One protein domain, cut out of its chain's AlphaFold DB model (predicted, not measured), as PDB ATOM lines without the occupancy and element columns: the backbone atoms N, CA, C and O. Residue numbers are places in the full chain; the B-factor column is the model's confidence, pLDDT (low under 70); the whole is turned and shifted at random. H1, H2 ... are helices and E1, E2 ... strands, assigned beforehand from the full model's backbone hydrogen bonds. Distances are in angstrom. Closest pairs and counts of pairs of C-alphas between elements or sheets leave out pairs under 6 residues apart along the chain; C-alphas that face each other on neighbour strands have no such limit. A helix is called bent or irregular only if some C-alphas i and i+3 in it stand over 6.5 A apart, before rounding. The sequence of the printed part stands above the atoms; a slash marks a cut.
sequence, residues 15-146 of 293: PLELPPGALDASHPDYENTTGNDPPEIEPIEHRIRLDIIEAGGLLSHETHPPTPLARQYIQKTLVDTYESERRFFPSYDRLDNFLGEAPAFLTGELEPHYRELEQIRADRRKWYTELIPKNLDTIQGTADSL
ATOM      1  N   PRO A  15     124.295 142.303 241.447       61.66
ATOM      2  CA  PRO A  15     124.938 143.154 240.452       61.66
ATOM      3  C   PRO A  15     125.137 142.390 239.140       61.66
ATOM      4  O   PRO A  15     125.498 141.210 239.145       61.66
ATOM      5  N   LEU A  16     124.890 143.066 238.018       62.16
ATOM      6  CA  LEU A  16     125.074 142.495 236.689       62.16
ATOM      7  C   LEU A  16     126.496 142.775 236.211       62.16
ATOM      8  O   LEU A  16     126.892 143.933 236.090       62.16
ATOM      9  N   GLU A  17     127.244 141.723 235.890       61.75
ATOM     10  CA  GLU A  17     128.543 141.852 235.233       61.75
ATOM     11  C   GLU A  17     128.359 141.959 233.722       61.75
ATOM     12  O   GLU A  17     127.967 141.005 233.047       61.75
ATOM     13  N   LEU A  18     128.651 143.140 233.191       59.59
ATOM     14  CA  LEU A  18     128.739 143.382 231.767       59.59
ATOM     15  C   LEU A  18     130.107 142.957 231.227       59.59
ATOM     16  O   LEU A  18     131.142 143.184 231.875       59.59
ATOM     17  N   PRO A  19     130.141 142.380 230.017       55.38
ATOM     18  CA  PRO A  19     131.399 142.137 229.341       55.38
ATOM     19  C   PRO A  19     132.094 143.444 228.941       55.38
ATOM     20  O   PRO A  19     131.440 144.475 228.762       55.38
ATOM     21  N   PRO A  20     133.413 143.385 228.696       54.31
ATOM     22  CA  PRO A  20     134.120 144.429 227.963       54.31
ATOM     23  C   PRO A  20     133.390 144.808 226.664       54.31
ATOM     24  O   PRO A  20     132.967 143.923 225.917       54.31
ATOM     25  N   GLY A  21     133.222 146.111 226.420       53.81
ATOM     26  CA  GLY A  21     132.568 146.640 225.220       53.81
ATOM     27  C   GLY A  21     131.035 146.539 225.170       53.81
ATOM     28  O   GLY A  21     130.461 146.913 224.155       53.81
ATOM     29  N   ALA A  22     130.343 146.057 226.216       57.47
ATOM     30  CA  ALA A  22     128.866 146.023 226.232       57.47
ATOM     31  C   ALA A  22     128.197 147.401 226.306       57.47
ATOM     32  O   ALA A  22     127.005 147.507 226.029       57.47
ATOM     33  N   LEU A  23     128.937 148.433 226.706       60.44
ATOM     34  CA  LEU A  23     128.447 149.803 226.728       60.44
ATOM     35  C   LEU A  23     128.874 150.516 225.444       60.44
ATOM     36  O   LEU A  23     129.999 150.346 224.979       60.44
ATOM     37  N   ASP A  24     127.976 151.324 224.889       59.19
ATOM     38  CA  ASP A  24     128.291 152.224 223.779       59.19
ATOM     39  C   ASP A  24     129.329 153.274 224.218       59.19
ATOM     40  O   ASP A  24     129.314 153.712 225.369       59.19
ATOM     41  N   ALA A  25     130.194 153.731 223.306       61.12
ATOM     42  CA  ALA A  25     131.214 154.749 223.591       61.12
ATOM     43  C   ALA A  25     130.647 156.092 224.099       61.12
ATOM     44  O   ALA A  25     131.360 156.887 224.711       61.12
ATOM     45  N   SER A  26     129.371 156.362 223.825       55.75
ATOM     46  CA  SER A  26     128.610 157.521 224.293       55.75
ATOM     47  C   SER A  26     127.890 157.292 225.627       55.75
ATOM     48  O   SER A  26     127.319 158.239 226.177       55.75
ATOM     49  N   HIS A  27     127.905 156.068 226.163       60.06
ATOM     50  CA  HIS A  27     127.290 155.753 227.446       60.06
ATOM     51  C   HIS A  27     128.053 156.465 228.582       60.06
ATOM     52  O   HIS A  27     129.283 156.437 228.599       60.06
ATOM     53  N   PRO A  28     127.366 157.095 229.555       59.56
ATOM     54  CA  PRO A  28     128.013 157.890 230.608       59.56
ATOM     55  C   PRO A  28     129.000 157.097 231.476       59.56
ATOM     56  O   PRO A  28     129.940 157.679 232.009       59.56
ATOM     57  N   ASP A  29     128.803 155.783 231.570       60.94
ATOM     58  CA  ASP A  29     129.672 154.863 232.315       60.94
ATOM     59  C   ASP A  29     130.700 154.128 231.426       60.94
ATOM     60  O   ASP A  29     131.341 153.178 231.877       60.94
ATOM     61  N   TYR A  30     130.853 154.523 230.153       59.66
ATOM     62  CA  TYR A  30     131.860 153.956 229.252       59.66
ATOM     63  C   TYR A  30     133.256 154.503 229.584       59.66
ATOM     64  O   TYR A  30     133.584 155.654 229.288       59.66
ATOM     65  N   GLU A  31     134.110 153.665 230.175       56.78
ATOM     66  CA  GLU A  31     135.531 153.969 230.355       56.78
ATOM     67  C   GLU A  31     136.352 153.362 229.213       56.78
ATOM     68  O   GLU A  31     136.591 152.155 229.181       56.78
ATOM     69  N   ASN A  32     136.841 154.208 228.298       52.94
ATOM     70  CA  ASN A  32     137.740 153.754 227.239       52.94
ATOM     71  C   ASN A  32     139.052 153.241 227.855       52.94
ATOM     72  O   ASN A  32     139.848 154.019 228.394       52.94
ATOM     73  N   THR A  33     139.290 151.934 227.773       56.03
ATOM     74  CA  THR A  33     140.507 151.309 228.283       56.03
ATOM     75  C   THR A  33     141.175 150.496 227.182       56.03
ATOM     76  O   THR A  33     140.680 149.463 226.737       56.03
ATOM     77  N   THR A  34     142.389 150.904 226.803       50.19
ATOM     78  CA  THR A  34     143.225 150.275 225.755       50.19
ATOM     79  C   THR A  34     143.521 148.781 225.967       50.19
ATOM     80  O   THR A  34     144.042 148.117 225.072       50.19
ATOM     81  N   GLY A  35     143.212 148.237 227.149       54.47
ATOM     82  CA  GLY A  35     143.333 146.817 227.475       54.47
ATOM     83  C   GLY A  35     142.042 145.999 227.358       54.47
ATOM     84  O   GLY A  35     142.144 144.772 227.367       54.47
ATOM     85  N   ASN A  36     140.869 146.635 227.262       52.34
ATOM     86  CA  ASN A  36     139.566 145.959 227.271       52.34
ATOM     87  C   ASN A  36     138.702 146.274 226.040       52.34
ATOM     88  O   ASN A  36     137.847 145.455 225.710       52.34
ATOM     89  N   ASP A  37     138.950 147.384 225.345       54.19
ATOM     90  CA  ASP A  37     138.213 147.736 224.129       54.19
ATOM     91  C   ASP A  37     138.912 147.202 222.869       54.19
ATOM     92  O   ASP A  37     140.151 147.150 222.819       54.19
ATOM     93  N   PRO A  38     138.151 146.796 221.833       54.50
ATOM     94  CA  PRO A  38     138.743 146.416 220.561       54.50
ATOM     95  C   PRO A  38     139.517 147.608 219.979       54.50
ATOM     96  O   PRO A  38     139.016 148.734 219.992       54.50
ATOM     97  N   PRO A  39     140.737 147.392 219.454       56.88
ATOM     98  CA  PRO A  39     141.529 148.480 218.909       56.88
ATOM     99  C   PRO A  39     140.831 149.094 217.694       56.88
ATOM    100  O   PRO A  39     140.124 148.423 216.929       56.88
ATOM    101  N   GLU A  40     141.089 150.381 217.473       62.28
ATOM    102  CA  GLU A  40     140.754 151.034 216.213       62.28
ATOM    103  C   GLU A  40     141.336 150.252 215.020       62.28
ATOM    104  O   GLU A  40     142.258 149.444 215.140       62.28
ATOM    105  N   ILE A  41     140.755 150.463 213.846       57.03
ATOM    106  CA  ILE A  41     141.129 149.801 212.580       57.03
ATOM    107  C   ILE A  41     142.540 150.228 212.131       57.03
ATOM    108  O   ILE A  41     143.321 149.440 211.596       57.03
ATOM    109  N   GLU A  42     142.891 151.486 212.378       59.53
ATOM    110  CA  GLU A  42     144.094 152.136 211.858       59.53
ATOM    111  C   GLU A  42     145.443 151.473 212.264       59.53
ATOM    112  O   GLU A  42     146.300 151.295 211.387       59.53
ATOM    113  N   PRO A  43     145.663 151.025 213.521       65.25
ATOM    114  CA  PRO A  43     146.881 150.316 213.932       65.25
ATOM    115  C   PRO A  43     147.277 149.097 213.083       65.25
ATOM    116  O   PRO A  43     148.467 148.806 212.946       65.25
ATOM    117  N   ILE A  44     146.310 148.379 212.507       73.25
ATOM    118  CA  ILE A  44     146.561 147.131 211.766       73.25
ATOM    119  C   ILE A  44     147.151 147.431 210.401       73.25
ATOM    120  O   ILE A  44     148.135 146.827 209.984       73.25
ATOM    121  N   GLU A  45     146.585 148.408 209.704       76.31
ATOM    122  CA  GLU A  45     147.097 148.815 208.403       76.31
ATOM    123  C   GLU A  45     148.484 149.417 208.519       76.31
ATOM    124  O   GLU A  45     149.308 149.274 207.619       76.31
ATOM    125  N   HIS A  46     148.764 150.101 209.628       74.81
ATOM    126  CA  HIS A  46     150.117 150.534 209.920       74.81
ATOM    127  C   HIS A  46     151.063 149.332 210.034       74.81
ATOM    128  O   HIS A  46     152.103 149.324 209.375       74.81
ATOM    129  N   ARG A  47     150.675 148.277 210.764       77.69
ATOM    130  CA  ARG A  47     151.485 147.054 210.839       77.69
ATOM    131  C   ARG A  47     151.673 146.391 209.472       77.69
ATOM    132  O   ARG A  47     152.786 145.987 209.174       77.69
ATOM    133  N   ILE A  48     150.651 146.369 208.616       82.31
ATOM    134  CA  ILE A  48     150.766 145.862 207.235       82.31
ATOM    135  C   ILE A  48     151.814 146.658 206.439       82.31
ATOM    136  O   ILE A  48     152.598 146.063 205.706       82.31
ATOM    137  N   ARG A  49     151.868 147.992 206.582       82.12
ATOM    138  CA  ARG A  49     152.912 148.816 205.939       82.12
ATOM    139  C   ARG A  49     154.305 148.438 206.439       82.12
ATOM    140  O   ARG A  49     155.209 148.284 205.624       82.12
ATOM    141  N   LEU A  50     154.463 148.255 207.751       77.25
ATOM    142  CA  LEU A  50     155.727 147.803 208.334       77.25
ATOM    143  C   LEU A  50     156.109 146.409 207.839       77.25
ATOM    144  O   LEU A  50     157.249 146.215 207.452       77.25
ATOM    145  N   ASP A  51     155.166 145.470 207.766       82.44
ATOM    146  CA  ASP A  51     155.409 144.122 207.245       82.44
ATOM    147  C   ASP A  51     155.900 144.155 205.788       82.44
ATOM    148  O   ASP A  51     156.792 143.391 205.424       82.44
ATOM    149  N   ILE A  52     155.355 145.054 204.958       82.50
ATOM    150  CA  ILE A  52     155.825 145.277 203.582       82.50
ATOM    151  C   ILE A  52     157.265 145.794 203.589       82.50
ATOM    152  O   ILE A  52     158.095 145.265 202.853       82.50
ATOM    153  N   ILE A  53     157.568 146.800 204.413       75.44
ATOM    154  CA  ILE A  53     158.906 147.401 204.501       75.44
ATOM    155  C   ILE A  53     159.930 146.381 205.024       75.44
ATOM    156  O   ILE A  53     160.951 146.143 204.382       75.44
ATOM    157  N   GLU A  54     159.632 145.723 206.145       75.31
ATOM    158  CA  GLU A  54     160.481 144.722 206.806       75.31
ATOM    159  C   GLU A  54     160.760 143.503 205.910       75.31
ATOM    160  O   GLU A  54     161.821 142.887 206.013       75.31
ATOM    161  N   ALA A  55     159.828 143.147 205.021       77.06
ATOM    162  CA  ALA A  55     159.970 142.017 204.105       77.06
ATOM    163  C   ALA A  55     160.628 142.364 202.753       77.06
ATOM    164  O   ALA A  55     160.711 141.491 201.880       77.06
ATOM    165  N   GLY A  56     161.099 143.605 202.571       72.88
ATOM    166  CA  GLY A  56     161.775 144.051 201.346       72.88
ATOM    167  C   GLY A  56     160.831 144.468 200.212       72.88
ATOM    168  O   GLY A  56     161.218 144.448 199.049       72.88
ATOM    169  N   GLY A  57     159.593 144.839 200.537       76.56
ATOM    170  CA  GLY A  57     158.587 145.322 199.594       76.56
ATOM    171  C   GLY A  57     157.659 144.219 199.091       76.56
ATOM    172  O   GLY A  57     157.962 143.034 199.169       76.56
ATOM    173  N   LEU A  58     156.485 144.611 198.585       79.06
ATOM    174  CA  LEU A  58     155.503 143.685 197.996       79.06
ATOM    175  C   LEU A  58     155.459 143.776 196.462       79.06
ATOM    176  O   LEU A  58     154.888 142.912 195.797       79.06
ATOM    177  N   LEU A  59     156.067 144.823 195.912       75.56
ATOM    178  CA  LEU A  59     156.170 145.108 194.486       75.56
ATOM    179  C   LEU A  59     157.631 144.971 194.031       75.56
ATOM    180  O   LEU A  59     158.544 145.051 194.855       75.56
ATOM    181  N   SER A  60     157.859 144.793 192.730       63.94
ATOM    182  CA  SER A  60     159.207 144.641 192.161       63.94
ATOM    183  C   SER A  60     159.563 145.805 191.244       63.94
ATOM    184  O   SER A  60     158.778 146.166 190.372       63.94
ATOM    185  N   HIS A  61     160.754 146.379 191.435       56.88
ATOM    186  CA  HIS A  61     161.259 147.484 190.618       56.88
ATOM    187  C   HIS A  61     161.985 146.994 189.345       56.88
ATOM    188  O   HIS A  61     162.029 147.749 188.387       56.88
ATOM    189  N   GLU A  62     162.498 145.749 189.302       49.75
ATOM    190  CA  GLU A  62     163.048 145.066 188.109       49.75
ATOM    191  C   GLU A  62     163.438 143.587 188.415       49.75
ATOM    192  O   GLU A  62     163.977 143.284 189.476       49.75
ATOM    193  N   THR A  63     163.182 142.664 187.469       43.44
ATOM    194  CA  THR A  63     163.553 141.214 187.343       43.44
ATOM    195  C   THR A  63     163.462 140.233 188.526       43.44
ATOM    196  O   THR A  63     163.607 139.027 188.302       43.44
ATOM    197  N   HIS A  64     163.172 140.656 189.752       44.53
ATOM    198  CA  HIS A  64     162.952 139.735 190.865       44.53
ATOM    199  C   HIS A  64     161.457 139.548 191.120       44.53
ATOM    200  O   HIS A  64     160.717 140.529 191.136       44.53
ATOM    201  N   PRO A  65     160.965 138.307 191.278       50.84
ATOM    202  CA  PRO A  65     159.567 138.100 191.620       50.84
ATOM    203  C   PRO A  65     159.269 138.799 192.957       50.84
ATOM    204  O   PRO A  65     160.139 138.787 193.833       50.84
ATOM    205  N   PRO A  66     158.070 139.388 193.131       57.31
ATOM    206  CA  PRO A  66     157.666 139.957 194.412       57.31
ATOM    207  C   PRO A  66     157.914 138.930 195.518       57.31
ATOM    208  O   PRO A  66     157.589 137.746 195.361       57.31
ATOM    209  N   THR A  67     158.551 139.356 196.610       59.34
ATOM    210  CA  THR A  67     158.948 138.442 197.678       59.34
ATOM    211  C   THR A  67     157.697 137.790 198.276       59.34
ATOM    212  O   THR A  67     156.787 138.479 198.748       59.34
ATOM    213  N   PRO A  68     157.628 136.444 198.338       68.94
ATOM    214  CA  PRO A  68     156.547 135.758 199.050       68.94
ATOM    215  C   PRO A  68     156.494 136.148 200.535       68.94
ATOM    216  O   PRO A  68     155.470 135.961 201.189       68.94
ATOM    217  N   LEU A  69     157.602 136.684 201.057       80.31
ATOM    218  CA  LEU A  69     157.799 137.032 202.454       80.31
ATOM    219  C   LEU A  69     156.855 138.146 202.925       80.31
ATOM    220  O   LEU A  69     156.226 137.980 203.965       80.31
ATOM    221  N   ALA A  70     156.674 139.214 202.139       82.81
ATOM    222  CA  ALA A  70     155.762 140.303 202.497       82.81
ATOM    223  C   ALA A  70     154.326 139.786 202.636       82.81
ATOM    224  O   ALA A  70     153.651 140.051 203.629       82.81
ATOM    225  N   ARG A  71     153.875 138.941 201.698       85.75
ATOM    226  CA  ARG A  71     152.554 138.300 201.799       85.75
ATOM    227  C   ARG A  71     152.435 137.371 203.006       85.75
ATOM    228  O   ARG A  71     151.382 137.356 203.636       85.75
ATOM    229  N   GLN A  72     153.482 136.619 203.342       86.19
ATOM    230  CA  GLN A  72     153.486 135.761 204.532       86.19
ATOM    231  C   GLN A  72     153.380 136.579 205.823       86.19
ATOM    232  O   GLN A  72     152.616 136.198 206.708       86.19
ATOM    233  N   TYR A  73     154.100 137.699 205.921       85.62
ATOM    234  CA  TYR A  73     154.051 138.581 207.089       85.62
ATOM    235  C   TYR A  73     152.665 139.197 207.241       85.62
ATOM    236  O   TYR A  73     152.053 139.046 208.292       85.62
ATOM    237  N   ILE A  74     152.112 139.755 206.159       86.94
ATOM    238  CA  ILE A  74     150.756 140.310 206.154       86.94
ATOM    239  C   ILE A  74     149.737 139.244 206.563       86.94
ATOM    240  O   ILE A  74     148.915 139.482 207.443       86.94
ATOM    241  N   GLN A  75     149.785 138.051 205.962       88.88
ATOM    242  CA  GLN A  75     148.847 136.975 206.293       88.88
ATOM    243  C   GLN A  75     148.956 136.568 207.765       88.88
ATOM    244  O   GLN A  75     147.933 136.376 208.423       88.88
ATOM    245  N   LYS A  76     150.181 136.464 208.289       86.94
ATOM    246  CA  LYS A  76     150.422 136.183 209.702       86.94
ATOM    247  C   LYS A  76     149.850 137.288 210.590       86.94
ATOM    248  O   LYS A  76     149.110 136.968 211.510       86.94
ATOM    249  N   THR A  77     150.116 138.556 210.287       85.62
ATOM    250  CA  THR A  77     149.577 139.711 211.016       85.62
ATOM    251  C   THR A  77     148.054 139.710 211.023       85.62
ATOM    252  O   THR A  77     147.459 139.904 212.080       85.62
ATOM    253  N   LEU A  78     147.401 139.442 209.889       87.06
ATOM    254  CA  LEU A  78     145.938 139.387 209.815       87.06
ATOM    255  C   LEU A  78     145.365 138.276 210.702       87.06
ATOM    256  O   LEU A  78     144.413 138.518 211.439       87.06
ATOM    257  N   VAL A  79     145.953 137.075 210.657       87.31
ATOM    258  CA  VAL A  79     145.513 135.934 211.476       87.31
ATOM    259  C   VAL A  79     145.771 136.194 212.957       87.31
ATOM    260  O   VAL A  79     144.846 136.108 213.759       87.31
ATOM    261  N   ASP A  80     147.005 136.541 213.321       82.75
ATOM    262  CA  ASP A  80     147.404 136.749 214.710       82.75
ATOM    263  C   ASP A  80     146.615 137.900 215.340       82.75
ATOM    264  O   ASP A  80     146.158 137.781 216.477       82.75
ATOM    265  N   THR A  81     146.408 138.997 214.601       80.94
ATOM    266  CA  THR A  81     145.656 140.139 215.126       80.94
ATOM    267  C   THR A  81     144.185 139.792 215.281       80.94
ATOM    268  O   THR A  81     143.641 140.033 216.357       80.94
ATOM    269  N   TYR A  82     143.564 139.147 214.287       82.75
ATOM    270  CA  TYR A  82     142.183 138.683 214.411       82.75
ATOM    271  C   TYR A  82     142.002 137.757 215.621       82.75
ATOM    272  O   TYR A  82     141.104 137.972 216.432       82.75
ATOM    273  N   GLU A  83     142.880 136.764 215.795       82.06
ATOM    274  CA  GLU A  83     142.828 135.858 216.947       82.06
ATOM    275  C   GLU A  83     143.068 136.594 218.272       82.06
ATOM    276  O   GLU A  83     142.391 136.311 219.260       82.06
ATOM    277  N   SER A  84     143.971 137.578 218.300       77.00
ATOM    278  CA  SER A  84     144.191 138.407 219.486       77.00
ATOM    279  C   SER A  84     142.972 139.264 219.827       77.00
ATOM    280  O   SER A  84     142.638 139.403 221.004       77.00
ATOM    281  N   GLU A  85     142.267 139.788 218.818       76.75
ATOM    282  CA  GLU A  85     141.089 140.628 219.001       76.75
ATOM    283  C   GLU A  85     139.888 139.838 219.513       76.75
ATOM    284  O   GLU A  85     139.040 140.394 220.208       76.75
ATOM    285  N   ARG A  86     139.823 138.525 219.252       74.25
ATOM    286  CA  ARG A  86     138.747 137.666 219.776       74.25
ATOM    287  C   ARG A  86     138.601 137.750 221.289       74.25
ATOM    288  O   ARG A  86     137.508 137.516 221.780       74.25
ATOM    289  N   ARG A  87     139.656 138.101 222.032       70.81
ATOM    290  CA  ARG A  87     139.575 138.284 223.490       70.81
ATOM    291  C   ARG A  87     138.680 139.458 223.911       70.81
ATOM    292  O   ARG A  87     138.213 139.460 225.043       70.81
ATOM    293  N   PHE A  88     138.481 140.441 223.028       66.81
ATOM    294  CA  PHE A  88     137.622 141.608 223.254       66.81
ATOM    295  C   PHE A  88     136.161 141.334 222.892       66.81
ATOM    296  O   PHE A  88     135.283 142.088 223.287       66.81
ATOM    297  N   PHE A  89     135.894 140.251 222.158       67.75
ATOM    298  CA  PHE A  89     134.549 139.819 221.799       67.75
ATOM    299  C   PHE A  89     134.217 138.568 222.611       67.75
ATOM    300  O   PHE A  89     134.649 137.472 222.238       67.75
ATOM    301  N   PRO A  90     133.477 138.692 223.725       60.75
ATOM    302  CA  PRO A  90     133.210 137.555 224.588       60.75
ATOM    303  C   PRO A  90     132.572 136.412 223.792       60.75
ATOM    304  O   PRO A  90     131.732 136.623 222.911       60.75
ATOM    305  N   SER A  91     132.983 135.180 224.091       56.59
ATOM    306  CA  SER A  91     132.386 133.983 223.507       56.59
ATOM    307  C   SER A  91     131.029 133.728 224.154       56.59
ATOM    308  O   SER A  91     130.879 132.820 224.967       56.59
ATOM    309  N   TYR A  92     130.034 134.543 223.827       57.19
ATOM    310  CA  TYR A  92     128.663 134.160 224.108       57.19
ATOM    311  C   TYR A  92     128.293 133.090 223.097       57.19
ATOM    312  O   TYR A  92     128.136 133.361 221.903       57.19
ATOM    313  N   ASP A  93     128.216 131.849 223.569       54.84
ATOM    314  CA  ASP A  93     127.554 130.773 222.848       54.84
ATOM    315  C   ASP A  93     126.067 131.140 222.768       54.84
ATOM    316  O   ASP A  93     125.258 130.693 223.567       54.84
ATOM    317  N   ARG A  94     125.742 132.001 221.797       56.84
ATOM    318  CA  ARG A  94     124.434 132.585 221.471       56.84
ATOM    319  C   ARG A  94     123.893 133.578 222.503       56.84
ATOM    320  O   ARG A  94     123.722 133.265 223.676       56.84
ATOM    321  N   LEU A  95     123.542 134.757 221.991       58.75
ATOM    322  CA  LEU A  95     122.752 135.812 222.627       58.75
ATOM    323  C   LEU A  95     121.623 135.275 223.529       58.75
ATOM    324  O   LEU A  95     121.435 135.758 224.642       58.75
ATOM    325  N   ASP A  96     120.938 134.225 223.067       59.94
ATOM    326  CA  ASP A  96     119.832 133.558 223.761       59.94
ATOM    327  C   ASP A  96     120.207 133.032 225.155       59.94
ATOM    328  O   ASP A  96     119.385 133.074 226.068       59.94
ATOM    329  N   ASN A  97     121.442 132.551 225.341       63.12
ATOM    330  CA  ASN A  97     121.888 131.996 226.619       63.12
ATOM    331  C   ASN A  97     122.188 133.103 227.637       63.12
ATOM    332  O   ASN A  97     121.783 132.995 228.788       63.12
ATOM    333  N   PHE A  98     122.840 134.191 227.215       62.94
ATOM    334  CA  PHE A  98     123.146 135.309 228.113       62.94
ATOM    335  C   PHE A  98     121.892 136.126 228.457       62.94
ATOM    336  O   PHE A  98     121.626 136.406 229.624       62.94
ATOM    337  N   LEU A  99     121.076 136.467 227.454       64.44
ATOM    338  CA  LEU A  99     119.820 137.187 227.673       64.44
ATOM    339  C   LEU A  99     118.787 136.348 228.438       64.44
ATOM    340  O   LEU A  99     117.946 136.922 229.126       64.44
ATOM    341  N   GLY A 100     118.857 135.015 228.335       64.62
ATOM    342  CA  GLY A 100     118.015 134.087 229.091       64.62
ATOM    343  C   GLY A 100     118.332 134.034 230.590       64.62
ATOM    344  O   GLY A 100     117.451 133.694 231.378       64.62
ATOM    345  N   GLU A 101     119.556 134.394 230.988       66.38
ATOM    346  CA  GLU A 101     119.980 134.497 232.392       66.38
ATOM    347  C   GLU A 101     119.816 135.920 232.961       66.38
ATOM    348  O   GLU A 101     119.791 136.103 234.180       66.38
ATOM    349  N   ALA A 102     119.656 136.929 232.097       65.75
ATOM    350  CA  ALA A 102     119.439 138.310 232.506       65.75
ATOM    351  C   ALA A 102     118.001 138.541 233.025       65.75
ATOM    352  O   ALA A 102     117.033 138.016 232.467       65.75
ATOM    353  N   PRO A 103     117.810 139.375 234.065       67.62
ATOM    354  CA  PRO A 103     116.487 139.843 234.462       67.62
ATOM    355  C   PRO A 103     115.746 140.516 233.297       67.62
ATOM    356  O   PRO A 103     116.319 141.342 232.590       67.62
ATOM    357  N   ALA A 104     114.446 140.241 233.153       69.31
ATOM    358  CA  ALA A 104     113.644 140.668 231.998       69.31
ATOM    359  C   ALA A 104     113.665 142.184 231.707       69.31
ATOM    360  O   ALA A 104     113.475 142.589 230.562       69.31
ATOM    361  N   PHE A 105     113.889 143.024 232.724       66.31
ATOM    362  CA  PHE A 105     113.996 144.474 232.546       66.31
ATOM    363  C   PHE A 105     115.330 144.907 231.912       66.31
ATOM    364  O   PHE A 105     115.345 145.902 231.200       66.31
ATOM    365  N   LEU A 106     116.411 144.140 232.110       64.19
ATOM    366  CA  LEU A 106     117.727 144.379 231.500       64.19
ATOM    367  C   LEU A 106     117.837 143.730 230.122       64.19
ATOM    368  O   LEU A 106     118.547 144.240 229.264       64.19
ATOM    369  N   THR A 107     117.106 142.640 229.870       67.88
ATOM    370  CA  THR A 107     117.090 141.976 228.559       67.88
ATOM    371  C   THR A 107     116.749 142.953 227.431       67.88
ATOM    372  O   THR A 107     117.448 142.986 226.423       67.88
ATOM    373  N   GLY A 108     115.712 143.781 227.613       69.56
ATOM    374  CA  GLY A 108     115.289 144.757 226.603       69.56
ATOM    375  C   GLY A 108     116.263 145.923 226.405       69.56
ATOM    376  O   GLY A 108     116.299 146.502 225.323       69.56
ATOM    377  N   GLU A 109     117.055 146.253 227.425       72.25
ATOM    378  CA  GLU A 109     118.054 147.327 227.378       72.25
ATOM    379  C   GLU A 109     119.370 146.850 226.751       72.25
ATOM    380  O   GLU A 109     119.988 147.570 225.974       72.25
ATOM    381  N   LEU A 110     119.770 145.606 227.022       71.81
ATOM    382  CA  LEU A 110     121.041 145.047 226.563       71.81
ATOM    383  C   LEU A 110     120.975 144.456 225.150       71.81
ATOM    384  O   LEU A 110     121.991 144.421 224.456       71.81
ATOM    385  N   GLU A 111     119.806 143.986 224.702       75.06
ATOM    386  CA  GLU A 111     119.650 143.347 223.390       75.06
ATOM    387  C   GLU A 111     120.189 144.194 222.211       75.06
ATOM    388  O   GLU A 111     120.913 143.634 221.380       75.06
ATOM    389  N   PRO A 112     119.922 145.514 222.109       75.00
ATOM    390  CA  PRO A 112     120.477 146.346 221.038       75.00
ATOM    391  C   PRO A 112     122.011 146.397 221.041       75.00
ATOM    392  O   PRO A 112     122.620 146.223 219.986       75.00
ATOM    393  N   HIS A 113     122.628 146.558 222.216       72.94
ATOM    394  CA  HIS A 113     124.085 146.628 222.370       72.94
ATOM    395  C   HIS A 113     124.764 145.310 221.994       72.94
ATOM    396  O   HIS A 113     125.792 145.285 221.318       72.94
ATOM    397  N   TYR A 114     124.153 144.183 222.355       73.81
ATOM    398  CA  TYR A 114     124.667 142.880 221.952       73.81
ATOM    399  C   TYR A 114     124.575 142.640 220.446       73.81
ATOM    400  O   TYR A 114     125.525 142.127 219.852       73.81
ATOM    401  N   ARG A 115     123.459 143.017 219.809       77.12
ATOM    402  CA  ARG A 115     123.329 142.921 218.347       77.12
ATOM    403  C   ARG A 115     124.373 143.780 217.636       77.12
ATOM    404  O   ARG A 115     124.918 143.358 216.617       77.12
ATOM    405  N   GLU A 116     124.673 144.958 218.173       78.12
ATOM    406  CA  GLU A 116     125.749 145.812 217.671       78.12
ATOM    407  C   GLU A 116     127.125 145.146 217.815       78.12
ATOM    408  O   GLU A 116     127.874 145.083 216.841       78.12
ATOM    409  N   LEU A 117     127.436 144.552 218.971       74.38
ATOM    410  CA  LEU A 117     128.678 143.796 219.171       74.38
ATOM    411  C   LEU A 117     128.814 142.601 218.216       74.38
ATOM    412  O   LEU A 117     129.897 142.359 217.675       74.38
ATOM    413  N   GLU A 118     127.732 141.853 217.976       77.56
ATOM    414  CA  GLU A 118     127.717 140.766 216.990       77.56
ATOM    415  C   GLU A 118     127.995 141.286 215.576       77.56
ATOM    416  O   GLU A 118     128.782 140.679 214.839       77.56
ATOM    417  N   GLN A 119     127.406 142.428 215.215       80.88
ATOM    418  CA  GLN A 119     127.633 143.074 213.928       80.88
ATOM    419  C   GLN A 119     129.087 143.546 213.788       80.88
ATOM    420  O   GLN A 119     129.732 143.214 212.793       80.88
ATOM    421  N   ILE A 120     129.647 144.219 214.799       78.19
ATOM    422  CA  ILE A 120     131.058 144.637 214.821       78.19
ATOM    423  C   ILE A 120     131.974 143.421 214.658       78.19
ATOM    424  O   ILE A 120     132.906 143.449 213.855       78.19
ATOM    425  N   ARG A 121     131.701 142.321 215.368       79.06
ATOM    426  CA  ARG A 121     132.479 141.081 215.257       79.06
ATOM    427  C   ARG A 121     132.404 140.482 213.851       79.06
ATOM    428  O   ARG A 121     133.423 140.022 213.324       79.06
ATOM    429  N   ALA A 122     131.217 140.462 213.246       83.06
ATOM    430  CA  ALA A 122     131.018 139.974 211.885       83.06
ATOM    431  C   ALA A 122     131.762 140.847 210.862       83.06
ATOM    432  O   ALA A 122     132.458 140.312 209.992       83.06
ATOM    433  N   ASP A 123     131.686 142.168 211.010       83.75
ATOM    434  CA  ASP A 123     132.370 143.133 210.152       83.75
ATOM    435  C   ASP A 123     133.890 143.035 210.292       83.75
ATOM    436  O   ASP A 123     134.588 142.969 209.281       83.75
ATOM    437  N   ARG A 124     134.413 142.907 211.519       81.56
ATOM    438  CA  ARG A 124     135.844 142.678 211.777       81.56
ATOM    439  C   ARG A 124     136.322 141.392 211.126       81.56
ATOM    440  O   ARG A 124     137.302 141.417 210.386       81.56
ATOM    441  N   ARG A 125     135.601 140.280 211.314       86.50
ATOM    442  CA  ARG A 125     135.924 139.008 210.646       86.50
ATOM    443  C   ARG A 125     136.004 139.203 209.134       86.50
ATOM    444  O   ARG A 125     137.020 138.863 208.539       86.50
ATOM    445  N   LYS A 126     134.964 139.780 208.527       87.62
ATOM    446  CA  LYS A 126     134.914 140.046 207.085       87.62
ATOM    447  C   LYS A 126     136.075 140.932 206.631       87.62
ATOM    448  O   LYS A 126     136.658 140.700 205.574       87.62
ATOM    449  N   TRP A 127     136.436 141.935 207.421       85.50
ATOM    450  CA  TRP A 127     137.516 142.850 207.091       85.50
ATOM    451  C   TRP A 127     138.880 142.143 207.042       85.50
ATOM    452  O   TRP A 127     139.561 142.226 206.017       85.50
ATOM    453  N   TYR A 128     139.209 141.348 208.066       86.19
ATOM    454  CA  TYR A 128     140.449 140.562 208.129       86.19
ATOM    455  C   TYR A 128     140.520 139.434 207.097       86.19
ATOM    456  O   TYR A 128     141.571 139.214 206.496       86.19
ATOM    457  N   THR A 129     139.423 138.698 206.892       87.62
ATOM    458  CA  THR A 129     139.446 137.483 206.063       87.62
ATOM    459  C   THR A 129     139.149 137.739 204.591       87.62
ATOM    460  O   THR A 129     139.475 136.896 203.760       87.62
ATOM    461  N   GLU A 130     138.507 138.861 204.254       89.00
ATOM    462  CA  GLU A 130     138.029 139.123 202.893       89.00
ATOM    463  C   GLU A 130     138.446 140.499 202.372       89.00
ATOM    464  O   GLU A 130     139.060 140.575 201.308       89.00
ATOM    465  N   LEU A 131     138.128 141.589 203.081       87.81
ATOM    466  CA  LEU A 131     138.286 142.939 202.521       87.81
ATOM    467  C   LEU A 131     139.752 143.347 202.355       87.81
ATOM    468  O   LEU A 131     140.116 143.788 201.265       87.81
ATOM    469  N   ILE A 132     140.591 143.187 203.386       86.56
ATOM    470  CA  ILE A 132     142.015 143.543 203.295       86.56
ATOM    471  C   ILE A 132     142.727 142.691 202.231       86.56
ATOM    472  O   ILE A 132     143.333 143.284 201.335       86.56
ATOM    473  N   PRO A 133     142.636 141.340 202.243       87.56
ATOM    474  CA  PRO A 133     143.297 140.519 201.229       87.56
ATOM    475  C   PRO A 133     142.839 140.850 199.806       87.56
ATOM    476  O   PRO A 133     143.667 141.078 198.927       87.56
ATOM    477  N   LYS A 134     141.521 140.966 199.587       88.12
ATOM    478  CA  LYS A 134     140.968 141.291 198.268       88.12
ATOM    479  C   LYS A 134     141.411 142.670 197.793       88.12
ATOM    480  O   LYS A 134     141.684 142.847 196.605       88.12
ATOM    481  N   ASN A 135     141.463 143.651 198.695       87.69
ATOM    482  CA  ASN A 135     141.960 144.972 198.350       87.69
ATOM    483  C   ASN A 135     143.432 144.911 197.950       87.69
ATOM    484  O   ASN A 135     143.762 145.422 196.888       87.69
ATOM    485  N   LEU A 136     144.284 144.249 198.738       86.56
ATOM    486  CA  LEU A 136     145.705 144.084 198.421       86.56
ATOM    487  C   LEU A 136     145.909 143.438 197.047       86.56
ATOM    488  O   LEU A 136     146.664 143.971 196.238       86.56
ATOM    489  N   ASP A 137     145.179 142.363 196.743       85.12
ATOM    490  CA  ASP A 137     145.212 141.722 195.423       85.12
ATOM    491  C   ASP A 137     144.790 142.679 194.299       85.12
ATOM    492  O   ASP A 137     145.399 142.697 193.229       85.12
ATOM    493  N   THR A 138     143.765 143.498 194.546       86.19
ATOM    494  CA  THR A 138     143.251 144.463 193.565       86.19
ATOM    495  C   THR A 138     144.245 145.590 193.315       86.19
ATOM    496  O   THR A 138     144.535 145.926 192.165       86.19
ATOM    497  N   ILE A 139     144.769 146.198 194.381       86.94
ATOM    498  CA  ILE A 139     145.638 147.363 194.254       86.94
ATOM    499  C   ILE A 139     147.034 146.972 193.788       86.94
ATOM    500  O   ILE A 139     147.640 147.791 193.109       86.94
ATOM    501  N   GLN A 140     147.528 145.763 194.087       84.44
ATOM    502  CA  GLN A 140     148.885 145.337 193.737       84.44
ATOM    503  C   GLN A 140     149.166 145.510 192.241       84.44
ATOM    504  O   GLN A 140     150.119 146.194 191.884       84.44
ATOM    505  N   GLY A 141     148.285 145.010 191.368       75.19
ATOM    506  CA  GLY A 141     148.470 145.148 189.918       75.19
ATOM    507  C   GLY A 141     148.453 146.602 189.433       75.19
ATOM    508  O   GLY A 141     149.122 146.947 188.464       75.19
ATOM    509  N   THR A 142     147.720 147.482 190.120       80.88
ATOM    510  CA  THR A 142     147.722 148.920 189.807       80.88
ATOM    511  C   THR A 142     148.882 149.672 190.455       80.88
ATOM    512  O   THR A 142     149.302 150.691 189.922       80.88
ATOM    513  N   ALA A 143     149.407 149.191 191.580       82.50
ATOM    514  CA  ALA A 143     150.517 149.796 192.299       82.50
ATOM    515  C   ALA A 143     151.852 149.477 191.618       82.50
ATOM    516  O   ALA A 143     152.705 150.355 191.556       82.50
ATOM    517  N   ASP A 144     151.996 148.287 191.023       75.31
ATOM    518  CA  ASP A 144     153.148 147.941 190.179       75.31
ATOM    519  C   ASP A 144     153.333 148.964 189.042       75.31
ATOM    520  O   ASP A 144     154.447 149.396 188.779       75.31
ATOM    521  N   SER A 145     152.240 149.446 188.430       74.31
ATOM    522  CA  SER A 145     152.305 150.491 187.389       74.31
ATOM    523  C   SER A 145     152.765 151.872 187.881       74.31
ATOM    524  O   SER A 145     153.006 152.766 187.068       74.31
ATOM    525  N   LEU A 146     152.863 152.064 189.201       76.88
ATOM    526  CA  LEU A 146     153.381 153.287 189.818       76.88
ATOM    527  C   LEU A 146     154.889 153.215 190.088       76.88
ATOM    528  O   LEU A 146     155.493 154.244 190.380       76.88
TER     529      LEU A 146
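AT A GLANCE: This is residues 15 to 146 of the 293 residues of an uncharacterized protein of Halobellus clavatus (UniProt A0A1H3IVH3). This is a loose rod of helices: the long bent helix H4 runs along most of its length, the helical hairpin of H1 and H2 lies along one half with H2 packing on arm H4a, and short H3 folds back on H4a towards the other end. The 132 printed residues hold one named strand and four named helices in the order E1, H1, H2, H3, H4, mostly helix by class. The radius of gyration of the C-alphas is 19.6 A, and the spans are 67 by 25 by 21 A.

HOW THE PARTS SIT: Begin at E1, residues 16 to 18, which pairs with no named strand. Next look at H1, residues 42 to 54, and H2, residues 68 to 88: this hairpin touches, closest at the C-alphas of Ile 52 and Ala 70, 5.1 A apart, at a shallow tilt of 27 degrees, opposite ways. H4, residues 104 to 144, was assigned as one helix by its hydrogen bonds but is bent: C-alphas 129 and 132 are 7.1 A apart, and arms H4a, residues 104 to 129, and H4b, residues 132 to 144, stand at 32 degrees. H4a is irregular, with C-alphas 109 and 112 6.9 A apart. H2 touches H4a with residues 78 to 82 alone, closest at the C-alphas of Leu 78 and Tyr 128, 5.9 A. H3, residues 95 to 101, forms a hairpin with H4a, closest at the C-alphas of Leu 99 and Thr 107, 5.6 A. H1 and H4a are apart; H2 and H4b are near each other. Every O i to N i+4 pair is within hydrogen-bond range in H1 and H3, against 15 of 17 in H2, 18 of 22 in H4a and 7 of 9 in H4b.

IN THESE COORDINATES: Find C-alpha 16 at (125.074, 142.495, 236.689), where E1 begins. H2 measures 31.3 A from first to last C-alpha, H4a 36.7 A; H4b ends at C-alpha 144, (153.148, 147.941, 190.179).

THE WHOLE: The C-alphas of Thr 63 and Phe 105, the two farthest apart, are 67.2 A apart. The printed part has no cut; the links E1 to H1 and H1 to H2 are long. Look for pLDDT under 70 at residues 15 to 43, 60 to 68 and 88 to 108.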